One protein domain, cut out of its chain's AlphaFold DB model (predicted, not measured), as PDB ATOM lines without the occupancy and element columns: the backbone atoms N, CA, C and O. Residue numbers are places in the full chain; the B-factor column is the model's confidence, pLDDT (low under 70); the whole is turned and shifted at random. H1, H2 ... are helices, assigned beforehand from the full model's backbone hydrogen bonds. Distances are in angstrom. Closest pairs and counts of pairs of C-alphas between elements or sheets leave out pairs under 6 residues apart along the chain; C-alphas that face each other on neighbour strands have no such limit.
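This is residues 63 to 145 and 153 to 191 of the 604 residues of an uncharacterized protein of Zea mays (UniProt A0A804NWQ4). What shape? Four helices, H1 to H4, form a ring-like bundle; residues 183 to 191 of H4 stick out. How large? The printed part has 122 residues, 86 of them in the four named helices; the class is all helix, with no named strand, and the whole is compact. The radius of gyration of the C-alphas is 14.7 A, the spans 46, 35 and 24 A.

What comes first? H1, residues 63 to 77, begins at C-alpha 63 (46.158, -54.603, -32.310); H2 is residues 89 to 103. Then? H3 is residues 119 to 141; H4, residues 159 to 191, runs 46.3 A to C-alpha 191 (29.685, -36.422, -67.838).

Which touch? H1 touches H4 at a shallow tilt of 13 degrees, closest at C-alphas 74 and 174, 5.5 A. H2 touches H1 and H3; H3 touches H4. What of the backbones? Every O i to N i+4 pair is within hydrogen-bond range in H1, H2 and H3, 27 of 29 in H4.

Is it cut? Residues 146 to 152 are not printed; C-alphas 145 and 153 are 20.6 A apart. Is confidence low? The pLDDT is under 70 for 28 residues.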
ATOM      1  N   LEU A  63      46.818 -55.897 -32.147       90.06
ATOM      2  CA  LEU A  63      46.158 -54.603 -32.310       90.06
ATOM      3  C   LEU A  63      46.883 -53.721 -33.337       90.06
ATOM      4  O   LEU A  63      46.250 -53.189 -34.243       90.06
ATOM      5  N   GLU A  64      48.202 -53.585 -33.211       89.44
ATOM      6  CA  GLU A  64      49.030 -52.768 -34.102       89.44
ATOM      7  C   GLU A  64      49.000 -53.295 -35.542       89.44
ATOM      8  O   GLU A  64      48.770 -52.524 -36.470       89.44
ATOM      9  N   LYS A  65      49.114 -54.617 -35.729       89.44
ATOM     10  CA  LYS A  65      48.958 -55.279 -37.037       89.44
ATOM     11  C   LYS A  65      47.589 -54.981 -37.672       89.44
ATOM     12  O   LYS A  65      47.508 -54.685 -38.865       89.44
ATOM     13  N   SER A  66      46.517 -54.995 -36.874       92.56
ATOM     14  CA  SER A  66      45.155 -54.650 -37.322       92.56
ATOM     15  C   SER A  66      45.012 -53.162 -37.685       92.56
ATOM     16  O   SER A  66      44.438 -52.832 -38.726       92.56
ATOM     17  N   LEU A  67      45.591 -52.263 -36.880       92.75
ATOM     18  CA  LEU A  67      45.638 -50.821 -37.147       92.75
ATOM     19  C   LEU A  67      46.391 -50.510 -38.444       92.75
ATOM     20  O   LEU A  67      45.835 -49.838 -39.310       92.75
ATOM     21  N   ILE A  68      47.608 -51.039 -38.615       91.56
ATOM     22  CA  ILE A  68      48.417 -50.870 -39.832       91.56
ATOM     23  C   ILE A  68      47.621 -51.325 -41.063       91.56
ATOM     24  O   ILE A  68      47.456 -50.553 -42.008       91.56
ATOM     25  N   SER A  69      47.037 -52.529 -41.025       91.44
ATOM     26  CA  SER A  69      46.244 -53.076 -42.136       91.44
ATOM     27  C   SER A  69      45.046 -52.190 -42.519       91.44
ATOM     28  O   SER A  69      44.821 -51.918 -43.702       91.44
ATOM     29  N   LYS A  70      44.287 -51.683 -41.537       93.25
ATOM     30  CA  LYS A  70      43.101 -50.845 -41.792       93.25
ATOM     31  C   LYS A  70      43.461 -49.419 -42.215       93.25
ATOM     32  O   LYS A  70      42.783 -48.865 -43.077       93.25
ATOM     33  N   ILE A  71      44.547 -48.847 -41.691       91.62
ATOM     34  CA  ILE A  71      45.051 -47.536 -42.129       91.62
ATOM     35  C   ILE A  71      45.556 -47.619 -43.576       91.62
ATOM     36  O   ILE A  71      45.189 -46.772 -44.389       91.62
ATOM     37  N   LEU A  72      46.311 -48.663 -43.943       90.25
ATOM     38  CA  LEU A  72      46.725 -48.901 -45.333       90.25
ATOM     39  C   LEU A  72      45.514 -49.081 -46.266       90.25
ATOM     40  O   LEU A  72      45.479 -48.488 -47.346       90.25
ATOM     41  N   ARG A  73      44.473 -49.809 -45.833       91.06
ATOM     42  CA  ARG A  73      43.223 -49.962 -46.601       91.06
ATOM     43  C   ARG A  73      42.496 -48.628 -46.817       91.06
ATOM     44  O   ARG A  73      42.018 -48.384 -47.923       91.06
ATOM     45  N   LEU A  74      42.452 -47.745 -45.814       90.62
ATOM     46  CA  LEU A  74      41.908 -46.390 -45.976       90.62
ATOM     47  C   LEU A  74      42.763 -45.538 -46.928       90.62
ATOM     48  O   LEU A  74      42.208 -44.850 -47.783       90.62
ATOM     49  N   ARG A  75      44.099 -45.592 -46.818       90.50
ATOM     50  CA  ARG A  75      45.018 -44.860 -47.711       90.50
ATOM     51  C   ARG A  75      44.814 -45.245 -49.176       90.50
ATOM     52  O   ARG A  75      44.709 -44.350 -50.007       90.50
ATOM     53  N   GLY A  76      44.677 -46.539 -49.472       88.62
ATOM     54  CA  GLY A  76      44.388 -47.027 -50.826       88.62
ATOM     55  C   GLY A  76      43.014 -46.597 -51.359       88.62
ATOM     56  O   GLY A  76      42.871 -46.346 -52.549       88.62
ATOM     57  N   VAL A  77      42.007 -46.443 -50.491       88.81
ATOM     58  CA  VAL A  77      40.688 -45.890 -50.866       88.81
ATOM     59  C   VAL A  77      40.729 -44.372 -51.106       88.81
ATOM     60  O   VAL A  77      39.925 -43.854 -51.875       88.81
ATOM     61  N   LEU A  78      41.666 -43.662 -50.474       85.44
ATOM     62  CA  LEU A  78      41.899 -42.223 -50.641       85.44
ATOM     63  C   LEU A  78      42.935 -41.881 -51.738       85.44
ATOM     64  O   LEU A  78      43.283 -40.708 -51.869       85.44
ATOM     65  N   ASP A  79      43.427 -42.877 -52.486       85.00
ATOM     66  CA  ASP A  79      44.517 -42.776 -53.479       85.00
ATOM     67  C   ASP A  79      45.785 -42.076 -52.942       85.00
ATOM     68  O   ASP A  79      46.412 -41.232 -53.585       85.00
ATOM     69  N   LEU A  80      46.150 -42.391 -51.695       84.50
ATOM     70  CA  LEU A  80      47.339 -41.843 -51.042       84.50
ATOM     71  C   LEU A  80      48.532 -42.779 -51.256       84.50
ATOM     72  O   LEU A  80      48.373 -43.991 -51.104       84.50
ATOM     73  N   PRO A  81      49.741 -42.250 -51.533       76.38
ATOM     74  CA  PRO A  81      50.901 -43.071 -51.866       76.38
ATOM     75  C   PRO A  81      51.187 -44.081 -50.751       76.38
ATOM     76  O   PRO A  81      51.390 -43.698 -49.596       76.38
ATOM     77  N   CYS A  82      51.191 -45.372 -51.073       64.56
ATOM     78  CA  CYS A  82      51.480 -46.407 -50.089       64.56
ATOM     79  C   CYS A  82      52.947 -46.331 -49.653       64.56
ATOM     80  O   CYS A  82      53.859 -46.619 -50.428       64.56
ATOM     81  N   ARG A  83      53.154 -45.975 -48.381       64.75
ATOM     82  CA  ARG A  83      54.332 -46.404 -47.623       64.75
ATOM     83  C   ARG A  83      54.297 -47.926 -47.459       64.75
ATOM     84  O   ARG A  83      53.244 -48.542 -47.631       64.75
ATOM     85  N   SER A  84      55.452 -48.524 -47.197       58.38
ATOM     86  CA  SER A  84      55.593 -49.979 -47.175       58.38
ATOM     87  C   SER A  84      54.787 -50.600 -46.030       58.38
ATOM     88  O   SER A  84      54.547 -49.968 -45.001       58.38
ATOM     89  N   SER A  85      54.399 -51.867 -46.175       57.56
ATOM     90  CA  SER A  85      53.718 -52.635 -45.119       57.56
ATOM     91  C   SER A  85      54.573 -52.842 -43.855       57.56
ATOM     92  O   SER A  85      54.049 -53.296 -42.840       57.56
ATOM     93  N   CYS A  86      55.861 -52.483 -43.906       53.34
ATOM     94  CA  CYS A  86      56.820 -52.528 -42.804       53.34
ATOM     95  C   CYS A  86      57.031 -51.170 -42.098       53.34
ATOM     96  O   CYS A  86      57.811 -51.107 -41.146       53.34
ATOM     97  N   ASP A  87      56.387 -50.080 -42.535       67.69
ATOM     98  CA  ASP A  87      56.452 -48.792 -41.832       67.69
ATOM     99  C   ASP A  87      55.757 -48.899 -40.456       67.69
ATOM    100  O   ASP A  87      54.575 -49.235 -40.361       67.69
ATOM    101  N   ALA A  88      56.488 -48.593 -39.377       85.81
ATOM    102  CA  ALA A  88      55.973 -48.657 -38.006       85.81
ATOM    103  C   ALA A  88      54.738 -47.758 -37.807       85.81
ATOM    104  O   ALA A  88      54.659 -46.668 -38.383       85.81
ATOM    105  N   LEU A  89      53.800 -48.176 -36.942       88.50
ATOM    106  CA  LEU A  89      52.485 -47.530 -36.803       88.50
ATOM    107  C   LEU A  89      52.568 -46.013 -36.552       88.50
ATOM    108  O   LEU A  89      51.764 -45.268 -37.103       88.50
ATOM    109  N   ASP A  90      53.549 -45.542 -35.778       87.94
ATOM    110  CA  ASP A  90      53.769 -44.110 -35.524       87.94
ATOM    111  C   ASP A  90      54.061 -43.311 -36.808       87.94
ATOM    112  O   ASP A  90      53.434 -42.286 -37.075       87.94
ATOM    113  N   GLN A  91      54.952 -43.826 -37.663       87.25
ATOM    114  CA  GLN A  91      55.286 -43.211 -38.950       87.25
ATOM    115  C   GLN A  91      54.107 -43.279 -39.922       87.25
ATOM    116  O   GLN A  91      53.814 -42.299 -40.606       87.25
ATOM    117  N   LEU A  92      53.383 -44.402 -39.944       89.81
ATOM    118  CA  LEU A  92      52.178 -44.553 -40.755       89.81
ATOM    119  C   LEU A  92      51.072 -43.573 -40.321       89.81
ATOM    120  O   LEU A  92      50.400 -43.002 -41.182       89.81
ATOM    121  N   LEU A  93      50.896 -43.331 -39.018       89.69
ATOM    122  CA  LEU A  93      49.957 -42.338 -38.482       89.69
ATOM    123  C   LEU A  93      50.377 -40.911 -38.845       89.69
ATOM    124  O   LEU A  93      49.565 -40.175 -39.407       89.69
ATOM    125  N   LEU A  94      51.634 -40.540 -38.575       87.12
ATOM    126  CA  LEU A  94      52.193 -39.219 -38.876       87.12
ATOM    127  C   LEU A  94      52.043 -38.870 -40.365       87.12
ATOM    128  O   LEU A  94      51.529 -37.805 -40.711       87.12
ATOM    129  N   ASP A  95      52.454 -39.782 -41.247       86.44
ATOM    130  CA  ASP A  95      52.408 -39.611 -42.699       86.44
ATOM    131  C   ASP A  95      50.954 -39.525 -43.203       86.44
ATOM    132  O   ASP A  95      50.611 -38.620 -43.966       86.44
ATOM    133  N   THR A  96      50.054 -40.381 -42.698       89.06
ATOM    134  CA  THR A  96      48.620 -40.333 -43.045       89.06
ATOM    135  C   THR A  96      47.982 -39.011 -42.616       89.06
ATOM    136  O   THR A  96      47.325 -38.353 -43.423       89.06
ATOM    137  N   LEU A  97      48.196 -38.579 -41.370       88.38
ATOM    138  CA  LEU A  97      47.652 -37.322 -40.844       88.38
ATOM    139  C   LEU A  97      48.224 -36.098 -41.570       88.38
ATOM    140  O   LEU A  97      47.475 -35.166 -41.870       88.38
ATOM    141  N   GLY A  98      49.520 -36.109 -41.892       85.69
ATOM    142  CA  GLY A  98      50.177 -35.060 -42.670       85.69
ATOM    143  C   GLY A  98      49.568 -34.913 -44.065       85.69
ATOM    144  O   GLY A  98      49.140 -33.819 -44.441       85.69
ATOM    145  N   VAL A  99      49.444 -36.019 -44.805       87.00
ATOM    146  CA  VAL A  99      48.848 -36.026 -46.149       87.00
ATOM    147  C   VAL A  99      47.373 -35.607 -46.110       87.00
ATOM    148  O   VAL A  99      46.969 -34.748 -46.897       87.00
ATOM    149  N   LEU A 100      46.571 -36.111 -45.160       85.75
ATOM    150  CA  LEU A 100      45.166 -35.699 -45.018       85.75
ATOM    151  C   LEU A 100      45.026 -34.203 -44.691       85.75
ATOM    152  O   LEU A 100      44.141 -33.547 -45.242       85.75
ATOM    153  N   LYS A 101      45.893 -33.638 -43.839       84.94
ATOM    154  CA  LYS A 101      45.884 -32.198 -43.527       84.94
ATOM    155  C   LYS A 101      46.265 -31.325 -44.724       84.94
ATOM    156  O   LYS A 101      45.678 -30.257 -44.884       84.94
ATOM    157  N   VAL A 102      47.186 -31.775 -45.578       85.06
ATOM    158  CA  VAL A 102      47.561 -31.066 -46.817       85.06
ATOM    159  C   VAL A 102      46.461 -31.157 -47.883       85.06
ATOM    160  O   VAL A 102      46.173 -30.156 -48.538       85.06
ATOM    161  N   ALA A 103      45.808 -32.313 -48.030       82.00
ATOM    162  CA  ALA A 103      44.740 -32.519 -49.013       82.00
ATOM    163  C   ALA A 103      43.400 -31.867 -48.610       82.00
ATOM    164  O   ALA A 103      42.697 -31.307 -49.457       82.00
ATOM    165  N   TYR A 104      43.049 -31.887 -47.317       80.88
ATOM    166  CA  TYR A 104      41.745 -31.442 -46.801       80.88
ATOM    167  C   TYR A 104      41.830 -30.351 -45.707       80.88
ATOM    168  O   TYR A 104      41.107 -30.423 -44.705       80.88
ATOM    169  N   PRO A 105      42.629 -29.274 -45.884       78.00
ATOM    170  CA  PRO A 105      42.931 -28.298 -44.826       78.00
ATOM    171  C   PRO A 105      41.704 -27.532 -44.313       78.00
ATOM    172  O   PRO A 105      41.722 -27.003 -43.207       78.00
ATOM    173  N   LYS A 106      40.619 -27.468 -45.097       76.88
ATOM    174  CA  LYS A 106      39.350 -26.845 -44.683       76.88
ATOM    175  C   LYS A 106      38.509 -27.737 -43.774       76.88
ATOM    176  O   LYS A 106      37.827 -27.215 -42.902       76.88
ATOM    177  N   CYS A 107      38.534 -29.048 -44.007       69.94
ATOM    178  CA  CYS A 107      37.766 -30.018 -43.228       69.94
ATOM    179  C   CYS A 107      38.451 -30.295 -41.885       69.94
ATOM    180  O   CYS A 107      37.782 -30.539 -40.888       69.94
ATOM    181  N   LEU A 108      39.788 -30.229 -41.864       77.38
ATOM    182  CA  LEU A 108      40.618 -30.574 -40.708       77.38
ATOM    183  C   LEU A 108      41.184 -29.346 -39.970       77.38
ATOM    184  O   LEU A 108      42.048 -29.493 -39.109       77.38
ATOM    185  N   SER A 109      40.687 -28.141 -40.267       72.62
ATOM    186  CA  SER A 109      41.130 -26.876 -39.652       72.62
ATOM    187  C   SER A 109      40.884 -26.793 -38.139       72.62
ATOM    188  O   SER A 109      41.558 -26.025 -37.461       72.62
ATOM    189  N   GLY A 110      39.951 -27.592 -37.608       67.88
ATOM    190  CA  GLY A 110      39.711 -27.744 -36.168       67.88
ATOM    191  C   GLY A 110      40.562 -28.822 -35.481       67.88
ATOM    192  O   GLY A 110      40.520 -28.929 -34.259       67.88
ATOM    193  N   VAL A 111      41.331 -29.629 -36.224       72.69
ATOM    194  CA  VAL A 111      42.130 -30.729 -35.653       72.69
ATOM    195  C   VAL A 111      43.474 -30.189 -35.164       72.69
ATOM    196  O   VAL A 111      44.490 -30.266 -35.862       72.69
ATOM    197  N   SER A 112      43.479 -29.633 -33.952       58.00
ATOM    198  CA  SER A 112      44.714 -29.326 -33.216       58.00
ATOM    199  C   SER A 112      45.545 -30.603 -33.044       58.00
ATOM    200  O   SER A 112      44.994 -31.634 -32.664       58.00
ATOM    201  N   GLY A 113      46.839 -30.551 -33.378       57.56
ATOM    202  CA  GLY A 113      47.712 -31.732 -33.402       57.56
ATOM    203  C   GLY A 113      48.655 -31.748 -34.600       57.56
ATOM    204  O   GLY A 113      48.342 -32.339 -35.633       57.56
ATOM    205  N   ASN A 114      49.777 -31.032 -34.513       55.94
ATOM    206  CA  ASN A 114      50.734 -30.889 -35.626       55.94
ATOM    207  C   ASN A 114      51.901 -31.881 -35.549       55.94
ATOM    208  O   ASN A 114      52.638 -32.045 -36.519       55.94
ATOM    209  N   HIS A 115      52.063 -32.523 -34.395       60.38
ATOM    210  CA  HIS A 115      53.134 -33.449 -34.074       60.38
ATOM    211  C   HIS A 115      52.496 -34.585 -33.283       60.38
ATOM    212  O   HIS A 115      51.812 -34.315 -32.303       60.38
ATOM    213  N   THR A 116      52.692 -35.829 -33.706       69.94
ATOM    214  CA  THR A 116      52.337 -36.994 -32.895       69.94
ATOM    215  C   THR A 116      53.537 -37.297 -32.008       69.94
ATOM    216  O   THR A 116      54.503 -37.911 -32.450       69.94
ATOM    217  N   SER A 117      53.519 -36.813 -30.766       74.44
ATOM    218  CA  SER A 117      54.551 -37.123 -29.765       74.44
ATOM    219  C   SER A 117      54.468 -38.573 -29.274       74.44
ATOM    220  O   SER A 117      55.404 -39.085 -28.661       74.44
ATOM    221  N   SER A 118      53.346 -39.245 -29.552       86.19
ATOM    222  CA  SER A 118      53.140 -40.670 -29.315       86.19
ATOM    223  C   SER A 118      52.126 -41.276 -30.292       86.19
ATOM    224  O   SER A 118      51.201 -40.599 -30.754       86.19
ATOM    225  N   VAL A 119      52.212 -42.597 -30.484       87.38
ATOM    226  CA  VAL A 119      51.211 -43.406 -31.207       87.38
ATOM    227  C   VAL A 119      49.795 -43.168 -30.671       87.38
ATOM    228  O   VAL A 119      48.848 -43.088 -31.450       87.38
ATOM    229  N   ARG A 120      49.631 -43.010 -29.347       88.19
ATOM    230  CA  ARG A 120      48.322 -42.735 -28.730       88.19
ATOM    231  C   ARG A 120      47.738 -41.417 -29.236       88.19
ATOM    232  O   ARG A 120      46.587 -41.392 -29.654       88.19
ATOM    233  N   GLU A 121      48.525 -40.346 -29.216       87.75
ATOM    234  CA  GLU A 121      48.123 -39.029 -29.724       87.75
ATOM    235  C   GLU A 121      47.791 -39.087 -31.225       87.75
ATOM    236  O   GLU A 121      46.742 -38.595 -31.643       87.75
ATOM    237  N   GLY A 122      48.599 -39.798 -32.021       87.44
ATOM    238  CA  GLY A 122      48.307 -40.060 -33.435       87.44
ATOM    239  C   GLY A 122      46.985 -40.795 -33.667       87.44
ATOM    240  O   GLY A 122      46.219 -40.414 -34.554       87.44
ATOM    241  N   LEU A 123      46.656 -41.793 -32.845       89.81
ATOM    242  CA  LEU A 123      45.374 -42.499 -32.918       89.81
ATOM    243  C   LEU A 123      44.191 -41.619 -32.483       89.81
ATOM    244  O   LEU A 123      43.145 -41.666 -33.128       89.81
ATOM    245  N   VAL A 124      44.344 -40.776 -31.456       88.44
ATOM    246  CA  VAL A 124      43.304 -39.808 -31.046       88.44
ATOM    247  C   VAL A 124      43.047 -38.784 -32.157       88.44
ATOM    248  O   VAL A 124      41.892 -38.521 -32.499       88.44
ATOM    249  N   HIS A 125      44.099 -38.248 -32.779       87.75
ATOM    250  CA  HIS A 125      43.964 -37.352 -33.927       87.75
ATOM    251  C   HIS A 125      43.324 -38.052 -35.132       87.75
ATOM    252  O   HIS A 125      42.433 -37.473 -35.755       87.75
ATOM    253  N   LEU A 126      43.704 -39.298 -35.438       89.44
ATOM    254  CA  LEU A 126      43.080 -40.074 -36.513       89.44
ATOM    255  C   LEU A 126      41.593 -40.333 -36.231       89.44
ATOM    256  O   LEU A 126      40.770 -40.105 -37.112       89.44
ATOM    257  N   HIS A 127      41.222 -40.715 -35.006       89.75
ATOM    258  CA  HIS A 127      39.818 -40.849 -34.611       89.75
ATOM    259  C   HIS A 127      39.043 -39.543 -34.829       89.75
ATOM    260  O   HIS A 127      37.983 -39.545 -35.449       89.75
ATOM    261  N   GLN A 128      39.596 -38.408 -34.386       88.62
ATOM    262  CA  GLN A 128      38.953 -37.105 -34.547       88.62
ATOM    263  C   GLN A 128      38.785 -36.709 -36.026       88.62
ATOM    264  O   GLN A 128      37.762 -36.126 -36.391       88.62
ATOM    265  N   VAL A 129      39.750 -37.054 -36.883       88.38
ATOM    266  CA  VAL A 129      39.663 -36.889 -38.344       88.38
ATOM    267  C   VAL A 129      38.559 -37.771 -38.937       88.38
ATOM    268  O   VAL A 129      37.746 -37.276 -39.717       88.38
ATOM    269  N   LEU A 130      38.480 -39.047 -38.550       88.00
ATOM    270  CA  LEU A 130      37.472 -39.986 -39.056       88.00
ATOM    271  C   LEU A 130      36.050 -39.592 -38.637       88.00
ATOM    272  O   LEU A 130      35.154 -39.579 -39.480       88.00
ATOM    273  N   VAL A 131      35.860 -39.179 -37.379       87.25
ATOM    274  CA  VAL A 131      34.584 -38.630 -36.894       87.25
ATOM    275  C   VAL A 131      34.186 -37.407 -37.718       87.25
ATOM    276  O   VAL A 131      33.048 -37.341 -38.160       87.25
ATOM    277  N   LEU A 132      35.103 -36.477 -38.022       84.56
ATOM    278  CA  LEU A 132      34.795 -35.318 -38.876       84.56
ATOM    279  C   LEU A 132      34.405 -35.711 -40.312       84.56
ATOM    280  O   LEU A 132      33.531 -35.065 -40.894       84.56
ATOM    281  N   VAL A 133      35.007 -36.760 -40.883       83.44
ATOM    282  CA  VAL A 133      34.611 -37.308 -42.194       83.44
ATOM    283  C   VAL A 133      33.195 -37.895 -42.134       83.44
ATOM    284  O   VAL A 133      32.373 -37.572 -42.992       83.44
ATOM    285  N   GLN A 134      32.880 -38.676 -41.096       83.88
ATOM    286  CA  GLN A 134      31.546 -39.244 -40.864       83.88
ATOM    287  C   GLN A 134      30.487 -38.139 -40.672       83.88
ATOM    288  O   GLN A 134      29.447 -38.148 -41.330       83.88
ATOM    289  N   ASP A 135      30.793 -37.123 -39.860       81.19
ATOM    290  CA  ASP A 135      29.951 -35.947 -39.603       81.19
ATOM    291  C   ASP A 135      29.680 -35.145 -40.891       81.19
ATOM    292  O   ASP A 135      28.572 -34.650 -41.109       81.19
ATOM    293  N   CYS A 136      30.686 -35.001 -41.765       75.75
ATOM    294  CA  CYS A 136      30.537 -34.352 -43.070       75.75
ATOM    295  C   CYS A 136      29.681 -35.181 -44.035       75.75
ATOM    296  O   CYS A 136      28.860 -34.614 -44.755       75.75
ATOM    297  N   TYR A 137      29.833 -36.505 -44.037       73.94
ATOM    298  CA  TYR A 137      29.046 -37.403 -44.879       73.94
ATOM    299  C   TYR A 137      27.561 -37.422 -44.491       73.94
ATOM    300  O   TYR A 137      26.700 -37.259 -45.359       73.94
ATOM    301  N   SER A 138      27.248 -37.510 -43.194       79.06
ATOM    302  CA  SER A 138      25.871 -37.448 -42.685       79.06
ATOM    303  C   SER A 138      25.161 -36.149 -43.097       79.06
ATOM    304  O   SER A 138      24.018 -36.185 -43.553       79.06
ATOM    305  N   LYS A 139      25.870 -35.009 -43.049       71.31
ATOM    306  CA  LYS A 139      25.377 -33.700 -43.527       71.31
ATOM    307  C   LYS A 139      25.134 -33.659 -45.043       71.31
ATOM    308  O   LYS A 139      24.281 -32.901 -45.492       71.31
ATOM    309  N   ILE A 140      25.860 -34.456 -45.833       67.25
ATOM    310  CA  ILE A 140      25.681 -34.547 -47.293       67.25
ATOM    311  C   ILE A 140      24.497 -35.453 -47.655       67.25
ATOM    312  O   ILE A 140      23.710 -35.088 -48.526       67.25
ATOM    313  N   LYS A 141      24.342 -36.613 -46.997       69.75
ATOM    314  CA  LYS A 141      23.252 -37.562 -47.301       69.75
ATOM    315  C   LYS A 141      21.895 -37.212 -46.678       69.75
ATOM    316  O   LYS A 141      20.919 -37.864 -47.035       69.75
ATOM    317  N   GLN A 142      21.802 -36.205 -45.799       58.81
ATOM    318  CA  GLN A 142      20.539 -35.777 -45.157       58.81
ATOM    319  C   GLN A 142      19.783 -36.933 -44.468       58.81
ATOM    320  O   GLN A 142      18.557 -36.922 -44.355       58.81
ATOM    321  N   LEU A 143      20.520 -37.944 -43.996       47.47
ATOM    322  CA  LEU A 143      19.955 -39.028 -43.201       47.47
ATOM    323  C   LEU A 143      19.479 -38.431 -41.862       47.47
ATOM    324  O   LEU A 143      20.232 -37.644 -41.276       47.47
ATOM    325  N   PRO A 144      18.274 -38.765 -41.351       43.84
ATOM    326  CA  PRO A 144      17.881 -38.352 -40.006       43.84
ATOM    327  C   PRO A 144      18.969 -38.788 -39.025       43.84
ATOM    328  O   PRO A 144      19.479 -39.901 -39.141       43.84
ATOM    329  N   ASN A 145      19.349 -37.883 -38.118       45.12
ATOM    330  CA  ASN A 145      20.540 -37.992 -37.276       45.12
ATOM    331  C   ASN A 145      20.512 -39.269 -36.421       45.12
ATOM    332  O   ASN A 145      20.022 -39.256 -35.290       45.12
ATOM    333  N   ILE A 153      36.904 -39.695 -27.299       63.09
ATOM    334  CA  ILE A 153      37.979 -40.375 -26.572       63.09
ATOM    335  C   ILE A 153      38.356 -39.515 -25.369       63.09
ATOM    336  O   ILE A 153      38.809 -38.382 -25.536       63.09
ATOM    337  N   MET A 154      38.198 -40.058 -24.164       57.12
ATOM    338  CA  MET A 154      38.733 -39.407 -22.976       57.12
ATOM    339  C   MET A 154      40.263 -39.453 -23.008       57.12
ATOM    340  O   MET A 154      40.880 -40.465 -23.356       57.12
ATOM    341  N   GLU A 155      40.904 -38.364 -22.587       59.12
ATOM    342  CA  GLU A 155      42.370 -38.250 -22.584       59.12
ATOM    343  C   GLU A 155      43.062 -39.303 -21.694       59.12
ATOM    344  O   GLU A 155      44.259 -39.524 -21.855       59.12
ATOM    345  N   SER A 156      42.306 -40.020 -20.854       65.75
ATOM    346  CA  SER A 156      42.735 -41.139 -20.006       65.75
ATOM    347  C   SER A 156      42.512 -42.560 -20.571       65.75
ATOM    348  O   SER A 156      42.946 -43.515 -19.932       65.75
ATOM    349  N   GLU A 157      41.869 -42.757 -21.735       80.38
ATOM    350  CA  GLU A 157      41.676 -44.107 -22.319       80.38
ATOM    351  C   GLU A 157      43.017 -44.805 -22.630       80.38
ATOM    352  O   GLU A 157      43.918 -44.187 -23.202       80.38
ATOM    353  N   SER A 158      43.161 -46.102 -22.324       85.94
ATOM    354  CA  SER A 158      44.389 -46.843 -22.664       85.94
ATOM    355  C   SER A 158      44.571 -47.002 -24.180       85.94
ATOM    356  O   SER A 158      43.602 -46.959 -24.942       85.94
ATOM    357  N   LEU A 159      45.819 -47.221 -24.618       87.19
ATOM    358  CA  LEU A 159      46.172 -47.383 -26.034       87.19
ATOM    359  C   LEU A 159      45.304 -48.442 -26.738       87.19
ATOM    360  O   LEU A 159      44.848 -48.206 -27.852       87.19
ATOM    361  N   ASP A 160      45.010 -49.560 -26.073       89.31
ATOM    362  CA  ASP A 160      44.172 -50.637 -26.610       89.31
ATOM    363  C   ASP A 160      42.719 -50.237 -26.865       89.31
ATOM    364  O   ASP A 160      42.137 -50.645 -27.870       89.31
ATOM    365  N   HIS A 161      42.123 -49.442 -25.974       89.62
ATOM    366  CA  HIS A 161      40.745 -48.976 -26.135       89.62
ATOM    367  C   HIS A 161      40.658 -47.935 -27.254       89.62
ATOM    368  O   HIS A 161      39.816 -48.060 -28.143       89.62
ATOM    369  N   VAL A 162      41.607 -46.993 -27.285       90.00
ATOM    370  CA  VAL A 162      41.758 -46.018 -28.376       90.00
ATOM    371  C   VAL A 162      41.975 -46.724 -29.722       90.00
ATOM    372  O   VAL A 162      41.321 -46.392 -30.709       90.00
ATOM    373  N   GLY A 163      42.846 -47.734 -29.768       90.19
ATOM    374  CA  GLY A 163      43.138 -48.508 -30.975       90.19
ATOM    375  C   GLY A 163      41.935 -49.298 -31.494       90.19
ATOM    376  O   GLY A 163      41.654 -49.252 -32.689       90.19
ATOM    377  N   LYS A 164      41.177 -49.967 -30.612       91.38
ATOM    378  CA  LYS A 164      39.926 -50.663 -30.979       91.38
ATOM    379  C   LYS A 164      38.877 -49.695 -31.528       91.38
ATOM    380  O   LYS A 164      38.333 -49.935 -32.601       91.38
ATOM    381  N   ARG A 165      38.681 -48.554 -30.864       90.25
ATOM    382  CA  ARG A 165      37.766 -47.495 -31.312       90.25
ATOM    383  C   ARG A 165      38.154 -46.940 -32.692       90.25
ATOM    384  O   ARG A 165      37.292 -46.727 -33.541       90.25
ATOM    385  N   VAL A 166      39.451 -46.751 -32.955       92.00
ATOM    386  CA  VAL A 166      39.962 -46.367 -34.286       92.00
ATOM    387  C   VAL A 166      39.727 -47.468 -35.323       92.00
ATOM    388  O   VAL A 166      39.302 -47.152 -36.429       92.00
ATOM    389  N   ILE A 167      39.945 -48.742 -34.984       93.62
ATOM    390  CA  ILE A 167      39.649 -49.894 -35.855       93.62
ATOM    391  C   ILE A 167      38.169 -49.902 -36.277       93.62
ATOM    392  O   ILE A 167      37.875 -49.947 -37.470       93.62
ATOM    393  N   GLU A 168      37.251 -49.797 -35.317       92.69
ATOM    394  CA  GLU A 168      35.800 -49.799 -35.548       92.69
ATOM    395  C   GLU A 168      35.342 -48.591 -36.378       92.69
ATOM    396  O   GLU A 168      34.450 -48.702 -37.222       92.69
ATOM    397  N   MET A 169      35.967 -47.428 -36.172       89.62
ATOM    398  CA  MET A 169      35.700 -46.220 -36.952       89.62
ATOM    399  C   MET A 169      36.259 -46.323 -38.383       89.62
ATOM    400  O   MET A 169      35.607 -45.893 -39.334       89.62
ATOM    401  N   LEU A 170      37.435 -46.937 -38.569       93.75
ATOM    402  CA  LEU A 170      38.008 -47.215 -39.890       93.75
ATOM    403  C   LEU A 170      37.120 -48.168 -40.699       93.75
ATOM    404  O   LEU A 170      36.910 -47.921 -41.888       93.75
ATOM    405  N   ASP A 171      36.556 -49.205 -40.074       93.06
ATOM    406  CA  ASP A 171      35.645 -50.146 -40.741       93.06
ATOM    407  C   ASP A 171      34.332 -49.485 -41.195       93.06
ATOM    408  O   ASP A 171      33.797 -49.841 -42.243       93.06
ATOM    409  N   GLN A 172      33.836 -48.485 -40.457       89.94
ATOM    410  CA  GLN A 172      32.654 -47.701 -40.840       89.94
ATOM    411  C   GLN A 172      32.957 -46.667 -41.934       89.94
ATOM    412  O   GLN A 172      32.190 -46.517 -42.888       89.94
ATOM    413  N   VAL A 173      34.067 -45.933 -41.808       88.62
ATOM    414  CA  VAL A 173      34.381 -44.791 -42.681       88.62
ATOM    415  C   VAL A 173      35.002 -45.228 -44.012       88.62
ATOM    416  O   VAL A 173      34.692 -44.634 -45.042       88.62
ATOM    417  N   THR A 174      35.813 -46.288 -44.051       91.44
ATOM    418  CA  THR A 174      36.453 -46.767 -45.295       91.44
ATOM    419  C   THR A 174      35.458 -47.106 -46.423       91.44
ATOM    420  O   THR A 174      35.652 -46.604 -47.533       91.44
ATOM    421  N   PRO A 175      34.380 -47.896 -46.217       89.75
ATOM    422  CA  PRO A 175      33.405 -48.167 -47.278       89.75
ATOM    423  C   PRO A 175      32.595 -46.921 -47.664       89.75
ATOM    424  O   PRO A 175      32.296 -46.745 -48.841       89.75
ATOM    425  N   VAL A 176      32.302 -46.029 -46.712       87.19
ATOM    426  CA  VAL A 176      31.637 -44.737 -46.962       87.19
ATOM    427  C   VAL A 176      32.476 -43.846 -47.880       87.19
ATOM    428  O   VAL A 176      31.971 -43.329 -48.874       87.19
ATOM    429  N   VAL A 177      33.773 -43.706 -47.596       87.44
ATOM    430  CA  VAL A 177      34.701 -42.950 -48.445       87.44
ATOM    431  C   VAL A 177      34.816 -43.612 -49.821       87.44
ATOM    432  O   VAL A 177      34.748 -42.913 -50.830       87.44
ATOM    433  N   LYS A 178      34.887 -44.949 -49.891       89.75
ATOM    434  CA  LYS A 178      34.891 -45.673 -51.172       89.75
ATOM    435  C   LYS A 178      33.625 -45.389 -51.988       89.75
ATOM    436  O   LYS A 178      33.740 -45.092 -53.172       89.75
ATOM    437  N   GLU A 179      32.444 -45.393 -51.364       87.25
ATOM    438  CA  GLU A 179      31.182 -45.020 -52.019       87.25
ATOM    439  C   GLU A 179      31.240 -43.582 -52.566       87.25
ATOM    440  O   GLU A 179      30.901 -43.354 -53.729       87.25
ATOM    441  N   MET A 180      31.725 -42.617 -51.771       82.00
ATOM    442  CA  MET A 180      31.849 -41.212 -52.192       82.00
ATOM    443  C   MET A 180      32.761 -41.044 -53.416       82.00
ATOM    444  O   MET A 180      32.383 -40.365 -54.372       82.00
ATOM    445  N   PHE A 181      33.942 -41.667 -53.403       82.62
ATOM    446  CA  PHE A 181      34.912 -41.563 -54.495       82.62
ATOM    447  C   PHE A 181      34.424 -42.302 -55.750       82.62
ATOM    448  O   PHE A 181      34.393 -41.702 -56.822       82.62
ATOM    449  N   SER A 182      33.923 -43.539 -55.630       84.25
ATOM    450  CA  SER A 182      33.338 -44.276 -56.765       84.25
ATOM    451  C   SER A 182      32.124 -43.564 -57.384       84.25
ATOM    452  O   SER A 182      31.976 -43.561 -58.607       84.25
ATOM    453  N   SER A 183      31.278 -42.906 -56.582       78.44
ATOM    454  CA  SER A 183      30.133 -42.129 -57.092       78.44
ATOM    455  C   SER A 183      30.578 -40.890 -57.874       78.44
ATOM    456  O   SER A 183      29.988 -40.546 -58.902       78.44
ATOM    457  N   MET A 184      31.637 -40.224 -57.405       76.81
ATOM    458  CA  MET A 184      32.224 -39.055 -58.062       76.81
ATOM    459  C   MET A 184      32.918 -39.438 -59.379       76.81
ATOM    460  O   MET A 184      32.681 -38.786 -60.394       76.81
ATOM    461  N   GLU A 185      33.676 -40.537 -59.390       75.00
ATOM    462  CA  GLU A 185      34.299 -41.128 -60.586       75.00
ATOM    463  C   GLU A 185      33.251 -41.515 -61.646       75.00
ATOM    464  O   GLU A 185      33.357 -41.149 -62.820       75.00
ATOM    465  N   SER A 186      32.175 -42.187 -61.223       71.81
ATOM    466  CA  SER A 186      31.070 -42.599 -62.106       71.81
ATOM    467  C   SER A 186      30.323 -41.399 -62.697       71.81
ATOM    468  O   SER A 186      29.972 -41.396 -63.874       71.81
ATOM    469  N   SER A 187      30.122 -40.340 -61.905       62.97
ATOM    470  CA  SER A 187      29.491 -39.101 -62.379       62.97
ATOM    471  C   SER A 187      30.394 -38.338 -63.356       62.97
ATOM    472  O   SER A 187      29.923 -37.839 -64.376       62.97
ATOM    473  N   SER A 188      31.697 -38.277 -63.064       62.50
ATOM    474  CA  SER A 188      32.713 -37.626 -63.899       62.50
ATOM    475  C   SER A 188      32.849 -38.312 -65.261       62.50
ATOM    476  O   SER A 188      32.763 -37.659 -66.301       62.50
ATOM    477  N   SER A 189      32.973 -39.641 -65.269       60.88
ATOM    478  CA  SER A 189      33.068 -40.446 -66.493       60.88
ATOM    479  C   SER A 189      31.781 -40.410 -67.325       60.88
ATOM    480  O   SER A 189      31.861 -40.238 -68.541       60.88
ATOM    481  N   ALA A 190      30.597 -40.449 -66.701       59.75
ATOM    482  CA  ALA A 190      29.326 -40.239 -67.402       59.75
ATOM    483  C   ALA A 190      29.227 -38.834 -68.028       59.75
ATOM    484  O   ALA A 190      28.800 -38.693 -69.174       59.75
ATOM    485  N   GLN A 191      29.672 -37.791 -67.319       58.03
ATOM    486  CA  GLN A 191      29.685 -36.422 -67.838       58.03
ATOM    487  C   GLN A 191      30.735 -36.225 -68.949       58.03
ATOM    488  O   GLN A 191      30.478 -35.483 -69.896       58.03
TER     489      GLN A 191